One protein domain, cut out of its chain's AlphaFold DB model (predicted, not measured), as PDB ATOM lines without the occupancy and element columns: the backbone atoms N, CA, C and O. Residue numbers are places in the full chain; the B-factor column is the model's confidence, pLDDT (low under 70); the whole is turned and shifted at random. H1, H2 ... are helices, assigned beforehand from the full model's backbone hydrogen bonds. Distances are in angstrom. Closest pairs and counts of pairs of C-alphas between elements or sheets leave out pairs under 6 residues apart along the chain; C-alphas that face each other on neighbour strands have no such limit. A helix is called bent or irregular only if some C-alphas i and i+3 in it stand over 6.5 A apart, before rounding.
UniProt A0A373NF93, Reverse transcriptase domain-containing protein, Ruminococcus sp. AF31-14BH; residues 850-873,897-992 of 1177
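Overview. This is residues 850 to 873 and 897 to 992 of the 1177 residues of the protein "Reverse transcriptase domain-containing protein" of Ruminococcus sp. AF31-14BH (UniProt A0A373NF93). A long straight helical arm, H3a, runs out from a small head of helices, and H2 packs side by side along part of it, with the short H1 at the inner end of H2. Beyond a bend in H3, its second arm H3b folds back with H4 as a helical hairpin; H6 packs across H4, and the short H5 packs on H6. The printed part has 120 residues with six named helices, H1 to H6 in chain order, and no named strand; the class is all helix, with helices holding 91 of the 91 residues in named elements. The whole is extended, with a radius of gyration of the C-alphas of 21.6 A, and the C-alphas span 72 by 33 by 28 A, the length being made by the arm H3a together with the head.

Arrangement. H1, residues 850 to 853, and H2, residues 857 to 873, are close but not clearly touching, and the closest C-alphas, those of Phe 851 and Ala 858, are 5.7 A apart. By its hydrogen bonds H3, residues 899 to 935, was assigned as one helix, but it is bent: C-alphas 923 and 926 are 8.0 A apart. Its arms, H3a with residues 899 to 923 and H3b with residues 926 to 935, stand at a steep tilt of 63 degrees. H1 and H3a are near each other, with 6 pairs of C-alphas within 10 A. H2 touches H3a at a shallow tilt of 14 degrees, opposite ways, and their closest C-alphas, those of Leu 865 and Ser 909, are 6.6 A apart. H3b touches H4, residues 944 to 958, in a hairpin at a shallow tilt of 8 degrees, opposite ways; the closest C-alphas, those of Ala 930 and Ala 951, are 4.3 A apart. H4 touches H6, residues 978 to 990, at a steep tilt of 48 degrees, the same way, and the closest C-alphas, those of His 957 and Arg 986, are 5.1 A apart. H5, residues 961 to 965, touches H6 at residues 979 to 983 alone, and the closest C-alphas, those of Ile 964 and Lys 979, are 6.6 A apart. H4 and H5 are close but not clearly touching, with 1 pair of C-alphas within 8 A. Among the pairs that are apart are H2 and H4, H3a and H4, and H3b and H6. Every O i to N i+4 pair is within hydrogen-bond range in H2, H3a, H3b, H5 and H6; in H4 it is 9 of 11, and H1 is too short for such a pair.

Along the chain. H1 begins at C-alpha 850, at (-0.708, -41.030, -133.277). H2 is 24.2 A from first to last C-alpha. H3a, the longer arm, is 35.7 A and starts at C-alpha 899, at (26.349, -44.710, -146.765); H3b is 14.3 A. H4 is 22.6 A and is irregular, only just: C-alphas 955 and 958 are 6.6 A apart. H5 is 6.1 A, and H6 is 18.3 A and ends at C-alpha 990, at (6.979, -23.707, -110.100).

Size, cuts and confidence. The two C-alphas farthest apart are those of Pro 897 and Ser 973, 72.4 A. Residues 874 to 896 are cut out and not printed, and C-alphas 873 and 897 are 6.9 A apart across the cut. The link from H5 to H6, residues 966 to 977, is long, and its C-alphas lie 23 to 33 A from the mean of all C-alphas. The mean pLDDT of the printed part is 87.5, and residues 873, 897 and 971 to 973 are under 70.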
ATOM      1  N   SER A 850      -0.415 -42.468-133.347       83.12
ATOM      2  CA  SER A 850      -0.708 -41.030-133.277       83.12
ATOM      3  C   SER A 850       0.107 -40.237-134.294       83.12
ATOM      4  O   SER A 850      -0.427 -39.306-134.883       83.12
ATOM      5  N   PHE A 851       1.355 -40.644-134.560       86.44
ATOM      6  CA  PHE A 851       2.196 -40.029-135.589       86.44
ATOM      7  C   PHE A 851       1.632 -40.252-136.998       86.44
ATOM      8  O   PHE A 851       1.739 -39.386-137.852       86.44
ATOM      9  N   LEU A 852       1.004 -41.406-137.242       86.56
ATOM     10  CA  LEU A 852       0.431 -41.737-138.550       86.56
ATOM     11  C   LEU A 852      -0.909 -41.032-138.817       86.56
ATOM     12  O   LEU A 852      -1.333 -40.953-139.967       86.56
ATOM     13  N   ILE A 853      -1.603 -40.589-137.765       86.44
ATOM     14  CA  ILE A 853      -2.948 -39.995-137.845       86.44
ATOM     15  C   ILE A 853      -2.898 -38.458-137.741       86.44
ATOM     16  O   ILE A 853      -3.837 -37.786-138.169       86.44
ATOM     17  N   ASP A 854      -1.828 -37.888-137.182       83.12
ATOM     18  CA  ASP A 854      -1.641 -36.441-137.044       83.12
ATOM     19  C   ASP A 854      -1.349 -35.761-138.394       83.12
ATOM     20  O   ASP A 854      -0.205 -35.590-138.805       83.12
ATOM     21  N   MET A 855      -2.414 -35.305-139.054       83.88
ATOM     22  CA  MET A 855      -2.344 -34.610-140.348       83.88
ATOM     23  C   MET A 855      -1.803 -33.169-140.272       83.88
ATOM     24  O   MET A 855      -1.899 -32.425-141.245       83.88
ATOM     25  N   ASN A 856      -1.294 -32.732-139.115       84.31
ATOM     26  CA  ASN A 856      -0.703 -31.408-138.949       84.31
ATOM     27  C   ASN A 856       0.807 -31.530-138.719       84.31
ATOM     28  O   ASN A 856       1.588 -31.467-139.664       84.31
ATOM     29  N   GLN A 857       1.232 -31.715-137.465       83.69
ATOM     30  CA  GLN A 857       2.649 -31.622-137.101       83.69
ATOM     31  C   GLN A 857       3.458 -32.798-137.653       83.69
ATOM     32  O   GLN A 857       4.602 -32.608-138.066       83.69
ATOM     33  N   ALA A 858       2.880 -34.004-137.677       85.00
ATOM     34  CA  ALA A 858       3.560 -35.167-138.237       85.00
ATOM     35  C   ALA A 858       3.662 -35.097-139.771       85.00
ATOM     36  O   ALA A 858       4.723 -35.418-140.303       85.00
ATOM     37  N   ASP A 859       2.633 -34.605-140.473       87.81
ATOM     38  CA  ASP A 859       2.679 -34.375-141.929       87.81
ATOM     39  C   ASP A 859       3.701 -33.289-142.314       87.81
ATOM     40  O   ASP A 859       4.476 -33.472-143.260       87.81
ATOM     41  N   GLU A 860       3.753 -32.175-141.570       87.94
ATOM     42  CA  GLU A 860       4.782 -31.139-141.746       87.94
ATOM     43  C   GLU A 860       6.186 -31.713-141.542       87.94
ATOM     44  O   GLU A 860       7.066 -31.498-142.380       87.94
ATOM     45  N   LEU A 861       6.382 -32.500-140.481       89.06
ATOM     46  CA  LEU A 861       7.665 -33.135-140.207       89.06
ATOM     47  C   LEU A 861       8.036 -34.170-141.278       89.06
ATOM     48  O   LEU A 861       9.186 -34.228-141.705       89.06
ATOM     49  N   ALA A 862       7.084 -34.984-141.736       86.88
ATOM     50  CA  ALA A 862       7.314 -35.972-142.785       86.88
ATOM     51  C   ALA A 862       7.733 -35.299-144.100       86.88
ATOM     52  O   ALA A 862       8.638 -35.785-144.782       86.88
ATOM     53  N   LYS A 863       7.119 -34.157-144.431       86.06
ATOM     54  CA  LYS A 863       7.507 -33.344-145.583       86.06
ATOM     55  C   LYS A 863       8.892 -32.722-145.408       86.06
ATOM     56  O   LYS A 863       9.687 -32.789-146.339       86.06
ATOM     57  N   GLU A 864       9.200 -32.176-144.232       86.81
ATOM     58  CA  GLU A 864      10.531 -31.641-143.913       86.81
ATOM     59  C   GLU A 864      11.616 -32.712-144.081       86.81
ATOM     60  O   GLU A 864      12.631 -32.475-144.728       86.81
ATOM     61  N   LEU A 865      11.375 -33.920-143.562       87.69
ATOM     62  CA  LEU A 865      12.284 -35.055-143.706       87.69
ATOM     63  C   LEU A 865      12.456 -35.475-145.170       87.69
ATOM     64  O   LEU A 865      13.577 -35.726-145.605       87.69
ATOM     65  N   LEU A 866      11.374 -35.509-145.951       84.25
ATOM     66  CA  LEU A 866      11.445 -35.807-147.382       84.25
ATOM     67  C   LEU A 866      12.253 -34.747-148.145       84.25
ATOM     68  O   LEU A 866      13.078 -35.091-148.993       84.25
ATOM     69  N   ASP A 867      12.039 -33.468-147.841       84.19
ATOM     70  CA  ASP A 867      12.771 -32.357-148.448       84.19
ATOM     71  C   ASP A 867      14.259 -32.394-148.068       84.19
ATOM     72  O   ASP A 867      15.115 -32.159-148.924       84.19
ATOM     73  N   ASP A 868      14.586 -32.727-146.818       82.19
ATOM     74  CA  ASP A 868      15.966 -32.878-146.350       82.19
ATOM     75  C   ASP A 868      16.658 -34.082-146.997       82.19
ATOM     76  O   ASP A 868      17.783 -33.948-147.480       82.19
ATOM     77  N   LEU A 869      15.966 -35.220-147.126       80.19
ATOM     78  CA  LEU A 869      16.467 -36.388-147.856       80.19
ATOM     79  C   LEU A 869      16.780 -36.041-149.314       80.19
ATOM     80  O   LEU A 869      17.839 -36.397-149.830       80.19
ATOM     81  N   ASN A 870      15.870 -35.321-149.975       76.50
ATOM     82  CA  ASN A 870      16.067 -34.870-151.347       76.50
ATOM     83  C   ASN A 870      17.268 -33.915-151.439       76.50
ATOM     84  O   ASN A 870      18.123 -34.081-152.308       76.50
ATOM     85  N   LYS A 871      17.405 -32.945-150.529       75.69
ATOM     86  CA  LYS A 871      18.587 -32.068-150.502       75.69
ATOM     87  C   LYS A 871      19.876 -32.866-150.318       75.69
ATOM     88  O   LYS A 871      20.828 -32.634-151.056       75.69
ATOM     89  N   GLU A 872      19.937 -33.805-149.379       71.38
ATOM     90  CA  GLU A 872      21.160 -34.571-149.118       71.38
ATOM     91  C   GLU A 872      21.538 -35.521-150.268       71.38
ATOM     92  O   GLU A 872      22.722 -35.664-150.569       71.38
ATOM     93  N   LEU A 873      20.557 -36.110-150.961       67.56
ATOM     94  CA  LEU A 873      20.795 -37.002-152.104       67.56
ATOM     95  C   LEU A 873      21.108 -36.255-153.414       67.56
ATOM     96  O   LEU A 873      21.866 -36.769-154.233       67.56
ATOM     97  N   PRO A 897      24.498 -43.946-153.052       62.81
ATOM     98  CA  PRO A 897      24.570 -42.823-152.129       62.81
ATOM     99  C   PRO A 897      25.558 -43.153-151.010       62.81
ATOM    100  O   PRO A 897      25.533 -44.257-150.457       62.81
ATOM    101  N   ASP A 898      26.430 -42.196-150.672       74.56
ATOM    102  CA  ASP A 898      27.404 -42.370-149.594       74.56
ATOM    103  C   ASP A 898      26.669 -42.846-148.337       74.56
ATOM    104  O   ASP A 898      25.827 -42.146-147.766       74.56
ATOM    105  N   ILE A 899      26.993 -44.065-147.905       79.81
ATOM    106  CA  ILE A 899      26.349 -44.710-146.765       79.81
ATOM    107  C   ILE A 899      26.460 -43.858-145.492       79.81
ATOM    108  O   ILE A 899      25.639 -43.998-144.585       79.81
ATOM    109  N   LEU A 900      27.454 -42.965-145.399       79.94
ATOM    110  CA  LEU A 900      27.583 -42.015-144.301       79.94
ATOM    111  C   LEU A 900      26.489 -40.937-144.324       79.94
ATOM    112  O   LEU A 900      25.993 -40.587-143.256       79.94
ATOM    113  N   ILE A 901      26.098 -40.444-145.503       80.06
ATOM    114  CA  ILE A 901      24.996 -39.482-145.674       80.06
ATOM    115  C   ILE A 901      23.689 -40.144-145.246       80.06
ATOM    116  O   ILE A 901      22.998 -39.639-144.367       80.06
ATOM    117  N   VAL A 902      23.424 -41.361-145.733       79.62
ATOM    118  CA  VAL A 902      22.236 -42.132-145.328       79.62
ATOM    119  C   VAL A 902      22.204 -42.351-143.810       79.62
ATOM    120  O   VAL A 902      21.170 -42.153-143.174       79.62
ATOM    121  N   LYS A 903      23.339 -42.705-143.191       82.00
ATOM    122  CA  LYS A 903      23.443 -42.857-141.728       82.00
ATOM    123  C   LYS A 903      23.179 -41.549-140.972       82.00
ATOM    124  O   LYS A 903      22.546 -41.603-139.918       82.00
ATOM    125  N   LYS A 904      23.657 -40.402-141.472       83.25
ATOM    126  CA  LYS A 904      23.393 -39.081-140.875       83.25
ATOM    127  C   LYS A 904      21.917 -38.723-140.970       83.25
ATOM    128  O   LYS A 904      21.314 -38.461-139.933       83.25
ATOM    129  N   TYR A 905      21.327 -38.845-142.156       84.69
ATOM    130  CA  TYR A 905      19.899 -38.633-142.359       84.69
ATOM    131  C   TYR A 905      19.048 -39.517-141.439       84.69
ATOM    132  O   TYR A 905      18.127 -39.026-140.790       84.69
ATOM    133  N   MET A 906      19.367 -40.814-141.314       86.31
ATOM    134  CA  MET A 906      18.654 -41.720-140.401       86.31
ATOM    135  C   MET A 906      18.735 -41.253-138.941       86.31
ATOM    136  O   MET A 906      17.742 -41.316-138.217       86.31
ATOM    137  N   LEU A 907      19.908 -40.785-138.506       86.69
ATOM    138  CA  LEU A 907      20.113 -40.283-137.149       86.69
ATOM    139  C   LEU A 907      19.343 -38.979-136.898       86.69
ATOM    140  O   LEU A 907      18.723 -38.827-135.847       86.69
ATOM    141  N   GLU A 908      19.369 -38.043-137.843       84.44
ATOM    142  CA  GLU A 908      18.631 -36.780-137.749       84.44
ATOM    143  C   GLU A 908      17.120 -37.008-137.794       84.44
ATOM    144  O   GLU A 908      16.395 -36.469-136.959       84.44
ATOM    145  N   SER A 909      16.660 -37.895-138.678       87.12
ATOM    146  CA  SER A 909      15.262 -38.327-138.756       87.12
ATOM    147  C   SER A 909      14.790 -38.914-137.433       87.12
ATOM    148  O   SER A 909      13.749 -38.515-136.913       87.12
ATOM    149  N   TYR A 910      15.584 -39.816-136.844       89.06
ATOM    150  CA  TYR A 910      15.300 -40.375-135.527       89.06
ATOM    151  C   TYR A 910      15.155 -39.273-134.471       89.06
ATOM    152  O   TYR A 910      14.158 -39.258-133.758       89.06
ATOM    153  N   LYS A 911      16.094 -38.319-134.401       85.38
ATOM    154  CA  LYS A 911      16.041 -37.211-133.430       85.38
ATOM    155  C   LYS A 911      14.800 -36.336-133.607       85.38
ATOM    156  O   LYS A 911      14.196 -35.943-132.612       85.38
ATOM    157  N   LYS A 912      14.406 -36.028-134.848       87.31
ATOM    158  CA  LYS A 912      13.206 -35.220-135.107       87.31
ATOM    159  C   LYS A 912      11.923 -35.957-134.703       87.31
ATOM    160  O   LYS A 912      11.055 -35.352-134.080       87.31
ATOM    161  N   VAL A 913      11.827 -37.258-134.990       88.56
ATOM    162  CA  VAL A 913      10.683 -38.096-134.587       88.56
ATOM    163  C   VAL A 913      10.635 -38.295-133.067       88.56
ATOM    164  O   VAL A 913       9.565 -38.223-132.470       88.56
ATOM    165  N   ASP A 914      11.777 -38.502-132.415       85.75
ATOM    166  CA  ASP A 914      11.856 -38.618-130.954       85.75
ATOM    167  C   ASP A 914      11.408 -37.314-130.268       85.75
ATOM    168  O   ASP A 914      10.551 -37.338-129.385       85.75
ATOM    169  N   ASN A 915      11.868 -36.162-130.772       85.06
ATOM    170  CA  ASN A 915      11.435 -34.834-130.325       85.06
ATOM    171  C   ASN A 915       9.935 -34.582-130.558       85.06
ATOM    172  O   ASN A 915       9.292 -33.912-129.752       85.06
ATOM    173  N   TYR A 916       9.353 -35.114-131.639       88.62
ATOM    174  CA  TYR A 916       7.905 -35.062-131.850       88.62
ATOM    175  C   TYR A 916       7.161 -35.762-130.706       88.62
ATOM    176  O   TYR A 916       6.265 -35.170-130.104       88.62
ATOM    177  N   PHE A 917       7.560 -36.989-130.352       87.81
ATOM    178  CA  PHE A 917       6.923 -37.722-129.257       87.81
ATOM    179  C   PHE A 917       7.171 -37.067-127.893       87.81
ATOM    180  O   PHE A 917       6.246 -36.999-127.086       87.81
ATOM    181  N   GLU A 918       8.370 -36.529-127.646       86.12
ATOM    182  CA  GLU A 918       8.660 -35.736-126.446       86.12
ATOM    183  C   GLU A 918       7.701 -34.540-126.328       86.12
ATOM    184  O   GLU A 918       7.029 -34.371-125.306       86.12
ATOM    185  N   LYS A 919       7.582 -33.733-127.391       86.38
ATOM    186  CA  LYS A 919       6.685 -32.571-127.434       86.38
ATOM    187  C   LYS A 919       5.219 -32.955-127.303       86.38
ATOM    188  O   LYS A 919       4.476 -32.228-126.653       86.38
ATOM    189  N   ALA A 920       4.804 -34.082-127.877       86.50
ATOM    190  CA  ALA A 920       3.437 -34.569-127.753       86.50
ATOM    191  C   ALA A 920       3.082 -34.856-126.285       86.50
ATOM    192  O   ALA A 920       2.051 -34.375-125.814       86.50
ATOM    193  N   VAL A 921       3.962 -35.554-125.550       87.38
ATOM    194  CA  VAL A 921       3.772 -35.824-124.114       87.38
ATOM    195  C   VAL A 921       3.808 -34.519-123.311       87.38
ATOM    196  O   VAL A 921       2.901 -34.259-122.525       87.38
ATOM    197  N   ARG A 922       4.798 -33.644-123.545       84.88
ATOM    198  CA  ARG A 922       4.921 -32.354-122.833       84.88
ATOM    199  C   ARG A 922       3.758 -31.405-123.108       84.88
ATOM    200  O   ARG A 922       3.333 -30.698-122.210       84.88
ATOM    201  N   GLY A 923       3.233 -31.359-124.326       85.31
ATOM    202  CA  GLY A 923       2.160 -30.432-124.692       85.31
ATOM    203  C   GLY A 923       0.804 -30.794-124.088       85.31
ATOM    204  O   GLY A 923       0.001 -29.901-123.831       85.31
ATOM    205  N   HIS A 924       0.558 -32.085-123.838       87.88
ATOM    206  CA  HIS A 924      -0.758 -32.589-123.431       87.88
ATOM    207  C   HIS A 924      -0.814 -33.117-121.993       87.88
ATOM    208  O   HIS A 924      -1.914 -33.377-121.511       87.88
ATOM    209  N   HIS A 925       0.319 -33.230-121.282       91.62
ATOM    210  CA  HIS A 925       0.382 -33.879-119.964       91.62
ATOM    211  C   HIS A 925      -0.660 -33.379-118.954       91.62
ATOM    212  O   HIS A 925      -1.290 -34.201-118.302       91.62
ATOM    213  N   ALA A 926      -0.916 -32.073-118.845       93.25
ATOM    214  CA  ALA A 926      -1.920 -31.568-117.906       93.25
ATOM    215  C   ALA A 926      -3.335 -32.104-118.211       93.25
ATOM    216  O   ALA A 926      -4.045 -32.551-117.307       93.25
ATOM    217  N   VAL A 927      -3.726 -32.115-119.489       94.81
ATOM    218  CA  VAL A 927      -5.035 -32.613-119.951       94.81
ATOM    219  C   VAL A 927      -5.094 -34.138-119.866       94.81
ATOM    220  O   VAL A 927      -6.083 -34.700-119.390       94.81
ATOM    221  N   ASP A 928      -4.024 -34.818-120.273       94.38
ATOM    222  CA  ASP A 928      -3.921 -36.276-120.247       94.38
ATOM    223  C   ASP A 928      -3.914 -36.820-118.815       94.38
ATOM    224  O   ASP A 928      -4.602 -37.802-118.527       94.38
ATOM    225  N   SER A 929      -3.212 -36.157-117.891       95.50
ATOM    226  CA  SER A 929      -3.229 -36.473-116.460       95.50
ATOM    227  C   SER A 929      -4.620 -36.269-115.879       95.50
ATOM    228  O   SER A 929      -5.119 -37.143-115.176       95.50
ATOM    229  N   ALA A 930      -5.304 -35.174-116.215       96.56
ATOM    230  CA  ALA A 930      -6.676 -34.949-115.771       96.56
ATOM    231  C   ALA A 930      -7.641 -36.022-116.312       96.56
ATOM    232  O   ALA A 930      -8.471 -36.560-115.576       96.56
ATOM    233  N   ALA A 931      -7.506 -36.411-117.583       95.50
ATOM    234  CA  ALA A 931      -8.271 -37.507-118.175       95.50
ATOM    235  C   ALA A 931      -7.961 -38.863-117.513       95.50
ATOM    236  O   ALA A 931      -8.868 -39.672-117.290       95.50
ATOM    237  N   GLU A 932      -6.703 -39.112-117.162       94.69
ATOM    238  CA  GLU A 932      -6.250 -40.287-116.422       94.69
ATOM    239  C   GLU A 932      -6.852 -40.317-115.010       94.69
ATOM    240  O   GLU A 932      -7.476 -41.315-114.627       94.69
ATOM    241  N   ILE A 933      -6.784 -39.202-114.280       96.56
ATOM    242  CA  ILE A 933      -7.405 -39.040-112.964       96.56
ATOM    243  C   ILE A 933      -8.905 -39.302-113.050       96.56
ATOM    244  O   ILE A 933      -9.422 -39.977-112.168       96.56
ATOM    245  N   ARG A 934      -9.609 -38.882-114.109       95.94
ATOM    246  CA  ARG A 934     -11.052 -39.141-114.292       95.94
ATOM    247  C   ARG A 934     -11.382 -40.601-114.613       95.94
ATOM    248  O   ARG A 934     -12.372 -41.126-114.106       95.94
ATOM    249  N   ASN A 935     -10.553 -41.280-115.412       93.31
ATOM    250  CA  ASN A 935     -10.949 -42.544-116.051       93.31
ATOM    251  C   ASN A 935     -10.210 -43.803-115.568       93.31
ATOM    252  O   ASN A 935     -10.761 -44.904-115.675       93.31
ATOM    253  N   ARG A 936      -8.996 -43.699-115.006       91.56
ATOM    254  CA  ARG A 936      -8.213 -44.874-114.575       91.56
ATOM    255  C   ARG A 936      -8.939 -45.760-113.577       91.56
ATOM    256  O   ARG A 936      -9.678 -45.290-112.708       91.56
ATOM    257  N   THR A 937      -8.701 -47.061-113.680       90.81
ATOM    258  CA  THR A 937      -9.339 -48.049-112.807       90.81
ATOM    259  C   THR A 937      -8.633 -48.200-111.467       90.81
ATOM    260  O   THR A 937      -9.276 -48.439-110.453       90.81
ATOM    261  N   GLU A 938      -7.328 -47.982-111.458       90.12
ATOM    262  CA  GLU A 938      -6.408 -48.167-110.347       90.12
ATOM    263  C   GLU A 938      -6.611 -47.100-109.260       90.12
ATOM    264  O   GLU A 938      -6.362 -47.356-108.087       90.12
ATOM    265  N   ILE A 939      -7.164 -45.940-109.637       91.75
ATOM    266  CA  ILE A 939      -7.477 -44.806-108.751       91.75
ATOM    267  C   ILE A 939      -8.966 -44.812-108.324       91.75
ATOM    268  O   ILE A 939      -9.457 -43.888-107.683       91.75
ATOM    269  N   LYS A 940      -9.734 -45.875-108.618       92.31
ATOM    270  CA  LYS A 940     -11.174 -45.966-108.267       92.31
ATOM    271  C   LYS A 940     -11.476 -45.988-106.761       92.31
ATOM    272  O   LYS A 940     -12.645 -45.944-106.390       92.31
ATOM    273  N   TYR A 941     -10.466 -46.055-105.892       92.38
ATOM    274  CA  TYR A 941     -10.648 -45.856-104.449       92.38
ATOM    275  C   TYR A 941     -11.001 -44.397-104.093       92.38
ATOM    276  O   TYR A 941     -11.508 -44.137-102.997       92.38
ATOM    277  N   LEU A 942     -10.755 -43.454-105.010       95.50
ATOM    278  CA  LEU A 942     -11.310 -42.105-104.983       95.50
ATOM    279  C   LEU A 942     -12.693 -42.115-105.650       95.50
ATOM    280  O   LEU A 942     -12.862 -42.669-106.739       95.50
ATOM    281  N   ASP A 943     -13.683 -41.499-105.005       92.62
ATOM    282  CA  ASP A 943     -15.014 -41.338-105.591       92.62
ATOM    283  C   ASP A 943     -14.997 -40.363-106.781       92.62
ATOM    284  O   ASP A 943     -14.074 -39.566-106.947       92.62
ATOM    285  N   THR A 944     -16.025 -40.432-107.629       94.38
ATOM    286  CA  THR A 944     -16.108 -39.645-108.869       94.38
ATOM    287  C   THR A 944     -16.009 -38.141-108.626       94.38
ATOM    288  O   THR A 944     -15.354 -37.451-109.399       94.38
ATOM    289  N   THR A 945     -16.619 -37.634-107.553       94.06
ATOM    290  CA  THR A 945     -16.590 -36.204-107.226       94.06
ATOM    291  C   THR A 945     -15.178 -35.762-106.868       94.06
ATOM    292  O   THR A 945     -14.693 -34.768-107.399       94.06
ATOM    293  N   MET A 946     -14.492 -36.525-106.012       95.88
ATOM    294  CA  MET A 946     -13.106 -36.249-105.642       95.88
ATOM    295  C   MET A 946     -12.176 -36.317-106.856       95.88
ATOM    296  O   MET A 946     -11.322 -35.454-107.028       95.88
ATOM    297  N   ARG A 947     -12.370 -37.306-107.737       96.56
ATOM    298  CA  ARG A 947     -11.594 -37.430-108.980       96.56
ATOM    299  C   ARG A 947     -11.786 -36.232-109.902       96.56
ATOM    300  O   ARG A 947     -10.801 -35.768-110.459       96.56
ATOM    301  N   GLU A 948     -13.008 -35.725-110.046       96.88
ATOM    302  CA  GLU A 948     -13.256 -34.544-110.880       96.88
ATOM    303  C   GLU A 948     -12.589 -33.294-110.305       96.88
ATOM    304  O   GLU A 948     -11.924 -32.574-111.037       96.88
ATOM    305  N   LEU A 949     -12.690 -33.074-108.989       95.88
ATOM    306  CA  LEU A 949     -12.053 -31.931-108.328       95.88
ATOM    307  C   LEU A 949     -10.527 -31.972-108.459       95.88
ATOM    308  O   LEU A 949      -9.912 -30.976-108.834       95.88
ATOM    309  N   VAL A 950      -9.918 -33.129-108.187       97.56
ATOM    310  CA  VAL A 950      -8.466 -33.305-108.325       97.56
ATOM    311  C   VAL A 950      -8.051 -33.143-109.784       97.56
ATOM    312  O   VAL A 950      -7.084 -32.440-110.045       97.56
ATOM    313  N   ALA A 951      -8.796 -33.710-110.738       97.44
ATOM    314  CA  ALA A 951      -8.523 -33.534-112.162       97.44
ATOM    315  C   ALA A 951      -8.613 -32.063-112.589       97.44
ATOM    316  O   ALA A 951      -7.741 -31.601-113.312       97.44
ATOM    317  N   GLU A 952      -9.614 -31.313-112.119       96.25
ATOM    318  CA  GLU A 952      -9.779 -29.890-112.430       96.25
ATOM    319  C   GLU A 952      -8.631 -29.033-111.868       96.25
ATOM    320  O   GLU A 952      -8.151 -28.110-112.532       96.25
ATOM    321  N   VAL A 953      -8.186 -29.323-110.641       96.50
ATOM    322  CA  VAL A 953      -7.045 -28.636-110.017       96.50
ATOM    323  C   VAL A 953      -5.744 -29.008-110.728       96.50
ATOM    324  O   VAL A 953      -4.969 -28.116-111.068       96.50
ATOM    325  N   SER A 954      -5.538 -30.296-111.017       96.75
ATOM    326  CA  SER A 954      -4.391 -30.798-111.770       96.75
ATOM    327  C   SER A 954      -4.323 -30.199-113.172       96.75
ATOM    328  O   SER A 954      -3.292 -29.664-113.531       96.75
ATOM    329  N   GLU A 955      -5.398 -30.196-113.959       96.44
ATOM    330  CA  GLU A 955      -5.404 -29.659-115.331       96.44
ATOM    331  C   GLU A 955      -5.023 -28.171-115.380       96.44
ATOM    332  O   GLU A 955      -4.357 -27.696-116.302       96.44
ATOM    333  N   ALA A 956      -5.414 -27.420-114.347       94.12
ATOM    334  CA  ALA A 956      -5.186 -25.988-114.263       94.12
ATOM    335  C   ALA A 956      -3.715 -25.597-114.050       94.12
ATOM    336  O   ALA A 956      -3.405 -24.410-114.191       94.12
ATOM    337  N   HIS A 957      -2.804 -26.525-113.732       92.50
ATOM    338  CA  HIS A 957      -1.404 -26.163-113.478       92.50
ATOM    339  C   HIS A 957      -0.690 -25.617-114.733       92.50
ATOM    340  O   HIS A 957       0.142 -24.722-114.620       92.50
ATOM    341  N   CYS A 958      -1.126 -26.025-115.933       89.50
ATOM    342  CA  CYS A 958      -0.652 -25.493-117.220       89.50
ATOM    343  C   CYS A 958      -1.533 -24.374-117.818       89.50
ATOM    344  O   CYS A 958      -1.276 -23.906-118.928       89.50
ATOM    345  N   ALA A 959      -2.589 -23.929-117.126       90.12
ATOM    346  CA  ALA A 959      -3.484 -22.890-117.642       90.12
ATOM    347  C   ALA A 959      -2.827 -21.491-117.680       90.12
ATOM    348  O   ALA A 959      -1.881 -21.204-116.944       90.12
ATOM    349  N   ASP A 960      -3.369 -20.586-118.501       90.38
ATOM    350  CA  ASP A 960      -2.995 -19.163-118.479       90.38
ATOM    351  C   ASP A 960      -3.380 -18.523-117.133       90.38
ATOM    352  O   ASP A 960      -4.487 -18.745-116.625       90.38
ATOM    353  N   GLU A 961      -2.496 -17.699-116.559       90.81
ATOM    354  CA  GLU A 961      -2.716 -17.099-115.241       90.81
ATOM    355  C   GLU A 961      -4.012 -16.267-115.187       90.81
ATOM    356  O   GLU A 961      -4.712 -16.236-114.172       90.81
ATOM    357  N   ARG A 962      -4.411 -15.638-116.298       88.06
ATOM    358  CA  ARG A 962      -5.620 -14.803-116.368       88.06
ATOM    359  C   ARG A 962      -6.886 -15.620-116.153       88.06
ATOM    360  O   ARG A 962      -7.839 -15.104-115.566       88.06
ATOM    361  N   ASN A 963      -6.885 -16.887-116.570       89.19
ATOM    362  CA  ASN A 963      -8.019 -17.792-116.389       89.19
ATOM    363  C   ASN A 963      -8.208 -18.177-114.916       89.19
ATOM    364  O   ASN A 963      -9.330 -18.448-114.490       89.19
ATOM    365  N   ILE A 964      -7.132 -18.150-114.124       92.06
ATOM    366  CA  ILE A 964      -7.165 -18.469-112.696       92.06
ATOM    367  C   ILE A 964      -7.457 -17.208-111.881       92.06
ATOM    368  O   ILE A 964      -8.479 -17.117-111.193       92.06
ATOM    369  N   TYR A 965      -6.603 -16.188-111.986       89.81
ATOM    370  CA  TYR A 965      -6.703 -14.980-111.165       89.81
ATOM    371  C   TYR A 965      -7.881 -14.083-111.562       89.81
ATOM    372  O   TYR A 965      -8.457 -13.432-110.686       89.81
ATOM    373  N   GLY A 966      -8.299 -14.100-112.834       84.31
ATOM    374  CA  GLY A 966      -9.457 -13.356-113.339       84.31
ATOM    375  C   GLY A 966     -10.818 -13.964-112.979       84.31
ATOM    376  O   GLY A 966     -11.829 -13.262-113.030       84.31
ATOM    377  N   ALA A 967     -10.869 -15.235-112.566       83.56
ATOM    378  CA  ALA A 967     -12.110 -15.874-112.138       83.56
ATOM    379  C   ALA A 967     -12.632 -15.270-110.820       83.56
ATOM    380  O   ALA A 967     -11.856 -14.963-109.906       83.56
ATOM    381  N   LYS A 968     -13.959 -15.127-110.683       79.00
ATOM    382  CA  LYS A 968     -14.578 -14.696-109.417       79.00
ATOM    383  C   LYS A 968     -14.274 -15.718-108.319       79.00
ATOM    384  O   LYS A 968     -14.460 -16.913-108.520       79.00
ATOM    385  N   SER A 969     -13.810 -15.243-107.163       70.81
ATOM    386  CA  SER A 969     -13.595 -16.108-106.000       70.81
ATOM    387  C   SER A 969     -14.912 -16.328-105.258       70.81
ATOM    388  O   SER A 969     -15.569 -15.358-104.889       70.81
ATOM    389  N   ASN A 970     -15.264 -17.593-105.014       73.06
ATOM    390  CA  ASN A 970     -16.422 -17.998-104.207       73.06
ATOM    391  C   ASN A 970     -16.008 -18.678-102.885       73.06
ATOM    392  O   ASN A 970     -16.866 -19.238-102.202       73.06
ATOM    393  N   ALA A 971     -14.722 -18.611-102.515       65.19
ATOM    394  CA  ALA A 971     -14.120 -19.341-101.391       65.19
ATOM    395  C   ALA A 971     -14.832 -19.117-100.043       65.19
ATOM    396  O   ALA A 971     -14.959 -20.030 -99.241       65.19
ATOM    397  N   THR A 972     -15.371 -17.919 -99.798       61.06
ATOM    398  CA  THR A 972     -16.101 -17.601 -98.556       61.06
ATOM    399  C   THR A 972     -17.527 -18.158 -98.507       61.06
ATOM    400  O   THR A 972     -18.142 -18.176 -97.443       61.06
ATOM    401  N   SER A 973     -18.069 -18.588 -99.647       65.38
ATOM    402  CA  SER A 973     -19.447 -19.082 -99.800       65.38
ATOM    403  C   SER A 973     -19.534 -20.579-100.106       65.38
ATOM    404  O   SER A 973     -20.632 -21.131-100.164       65.38
ATOM    405  N   GLN A 974     -18.391 -21.236-100.314       76.88
ATOM    406  CA  GLN A 974     -18.286 -22.641-100.693       76.88
ATOM    407  C   GLN A 974     -17.450 -23.415 -99.672       76.88
ATOM    408  O   GLN A 974     -16.661 -22.843 -98.930       76.88
ATOM    409  N   LEU A 975     -17.648 -24.734 -99.628       75.25
ATOM    410  CA  LEU A 975     -16.884 -25.624 -98.747       75.25
ATOM    411  C   LEU A 975     -15.442 -25.845 -99.226       75.25
ATOM    412  O   LEU A 975     -14.612 -26.251 -98.422       75.25
ATOM    413  N   ILE A 976     -15.187 -25.624-100.519       83.50
ATOM    414  CA  ILE A 976     -13.918 -25.897-101.200       83.50
ATOM    415  C   ILE A 976     -13.493 -24.631-101.936       83.50
ATOM    416  O   ILE A 976     -14.304 -23.991-102.615       83.50
ATOM    417  N   SER A 977     -12.218 -24.288-101.825       86.56
ATOM    418  CA  SER A 977     -11.617 -23.098-102.413       86.56
ATOM    419  C   SER A 977     -10.826 -23.444-103.675       86.56
ATOM    420  O   SER A 977      -9.649 -23.120-103.769       86.56
ATOM    421  N   ILE A 978     -11.491 -24.004-104.697       90.19
ATOM    422  CA  ILE A 978     -10.854 -24.490-105.945       90.19
ATOM    423  C   ILE A 978      -9.888 -23.464-106.563       90.19
ATOM    424  O   ILE A 978      -8.837 -23.820-107.089       90.19
ATOM    425  N   LYS A 979     -10.215 -22.164-106.510       91.56
ATOM    426  CA  LYS A 979      -9.318 -21.109-107.009       91.56
ATOM    427  C   LYS A 979      -7.988 -21.070-106.242       91.56
ATOM    428  O   LYS A 979      -6.948 -20.914-106.872       91.56
ATOM    429  N   TYR A 980      -8.024 -21.178-104.915       92.75
ATOM    430  CA  TYR A 980      -6.819 -21.214-104.083       92.75
ATOM    431  C   TYR A 980      -6.051 -22.512-104.285       92.75
ATOM    432  O   TYR A 980      -4.835 -22.448-104.410       92.75
ATOM    433  N   ASP A 981      -6.740 -23.640-104.447       94.81
ATOM    434  CA  ASP A 981      -6.089 -24.920-104.741       94.81
ATOM    435  C   ASP A 981      -5.296 -24.851-106.055       94.81
ATOM    436  O   ASP A 981      -4.125 -25.219-106.115       94.81
ATOM    437  N   LYS A 982      -5.894 -24.275-107.106       95.56
ATOM    438  CA  LYS A 982      -5.214 -24.058-108.393       95.56
ATOM    439  C   LYS A 982      -3.991 -23.149-108.255       95.56
ATOM    440  O   LYS A 982      -2.943 -23.470-108.801       95.56
ATOM    441  N   ILE A 983      -4.114 -22.035-107.529       95.38
ATOM    442  CA  ILE A 983      -3.000 -21.100-107.285       95.38
ATOM    443  C   ILE A 983      -1.864 -21.795-106.521       95.38
ATOM    444  O   ILE A 983      -0.701 -21.685-106.903       95.38
ATOM    445  N   LEU A 984      -2.193 -22.524-105.454       96.75
ATOM    446  CA  LEU A 984      -1.210 -23.163-104.585       96.75
ATOM    447  C   LEU A 984      -0.472 -24.302-105.286       96.75
ATOM    448  O   LEU A 984       0.748 -24.364-105.165       96.75
ATOM    449  N   LEU A 985      -1.170 -25.157-106.046       97.25
ATOM    450  CA  LEU A 985      -0.514 -26.216-106.821       97.25
ATOM    451  C   LEU A 985       0.468 -25.623-107.840       97.25
ATOM    452  O   LEU A 985       1.615 -26.052-107.899       97.25
ATOM    453  N   ARG A 986       0.040 -24.593-108.584       95.75
ATOM    454  CA  ARG A 986       0.879 -23.895-109.572       95.75
ATOM    455  C   ARG A 986       2.133 -23.302-108.944       95.75
ATOM    456  O   ARG A 986       3.227 -23.496-109.459       95.75
ATOM    457  N   LEU A 987       1.987 -22.581-107.834       95.88
ATOM    458  CA  LEU A 987       3.126 -21.990-107.132       95.88
ATOM    459  C   LEU A 987       4.065 -23.063-106.575       95.88
ATOM    460  O   LEU A 987       5.276 -22.927-106.706       95.88
ATOM    461  N   ALA A 988       3.523 -24.116-105.963       95.44
ATOM    462  CA  ALA A 988       4.322 -25.178-105.361       95.44
ATOM    463  C   ALA A 988       5.154 -25.945-106.397       95.44
ATOM    464  O   ALA A 988       6.319 -26.232-106.123       95.44
ATOM    465  N   ASP A 989       4.572 -26.224-107.565       94.25
ATOM    466  CA  ASP A 989       5.255 -26.859-108.693       94.25
ATOM    467  C   ASP A 989       6.350 -25.948-109.280       94.25
ATOM    468  O   ASP A 989       7.516 -26.328-109.371       94.25
ATOM    469  N   LEU A 990       6.024 -24.677-109.549       93.19
ATOM    470  CA  LEU A 990       6.979 -23.707-110.100       93.19
ATOM    471  C   LEU A 990       8.155 -23.386-109.159       93.19
ATOM    472  O   LEU A 990       9.220 -22.976-109.629       93.19
ATOM    473  N   LEU A 991       7.974 -23.545-107.845       92.38
ATOM    474  CA  LEU A 991       9.025 -23.368-106.838       92.38
ATOM    475  C   LEU A 991       9.928 -24.601-106.684       92.38
ATOM    476  O   LEU A 991      10.987 -24.504-106.053       92.38
ATOM    477  N   ASP A 992       9.581 -25.743-107.284       89.75
ATOM    478  CA  ASP A 992      10.404 -26.950-107.254       89.75
ATOM    479  C   ASP A 992      11.574 -26.902-108.264       89.75
ATOM    480  O   ASP A 992      11.708 -27.679-109.213       89.75
TER     481      ASP A 992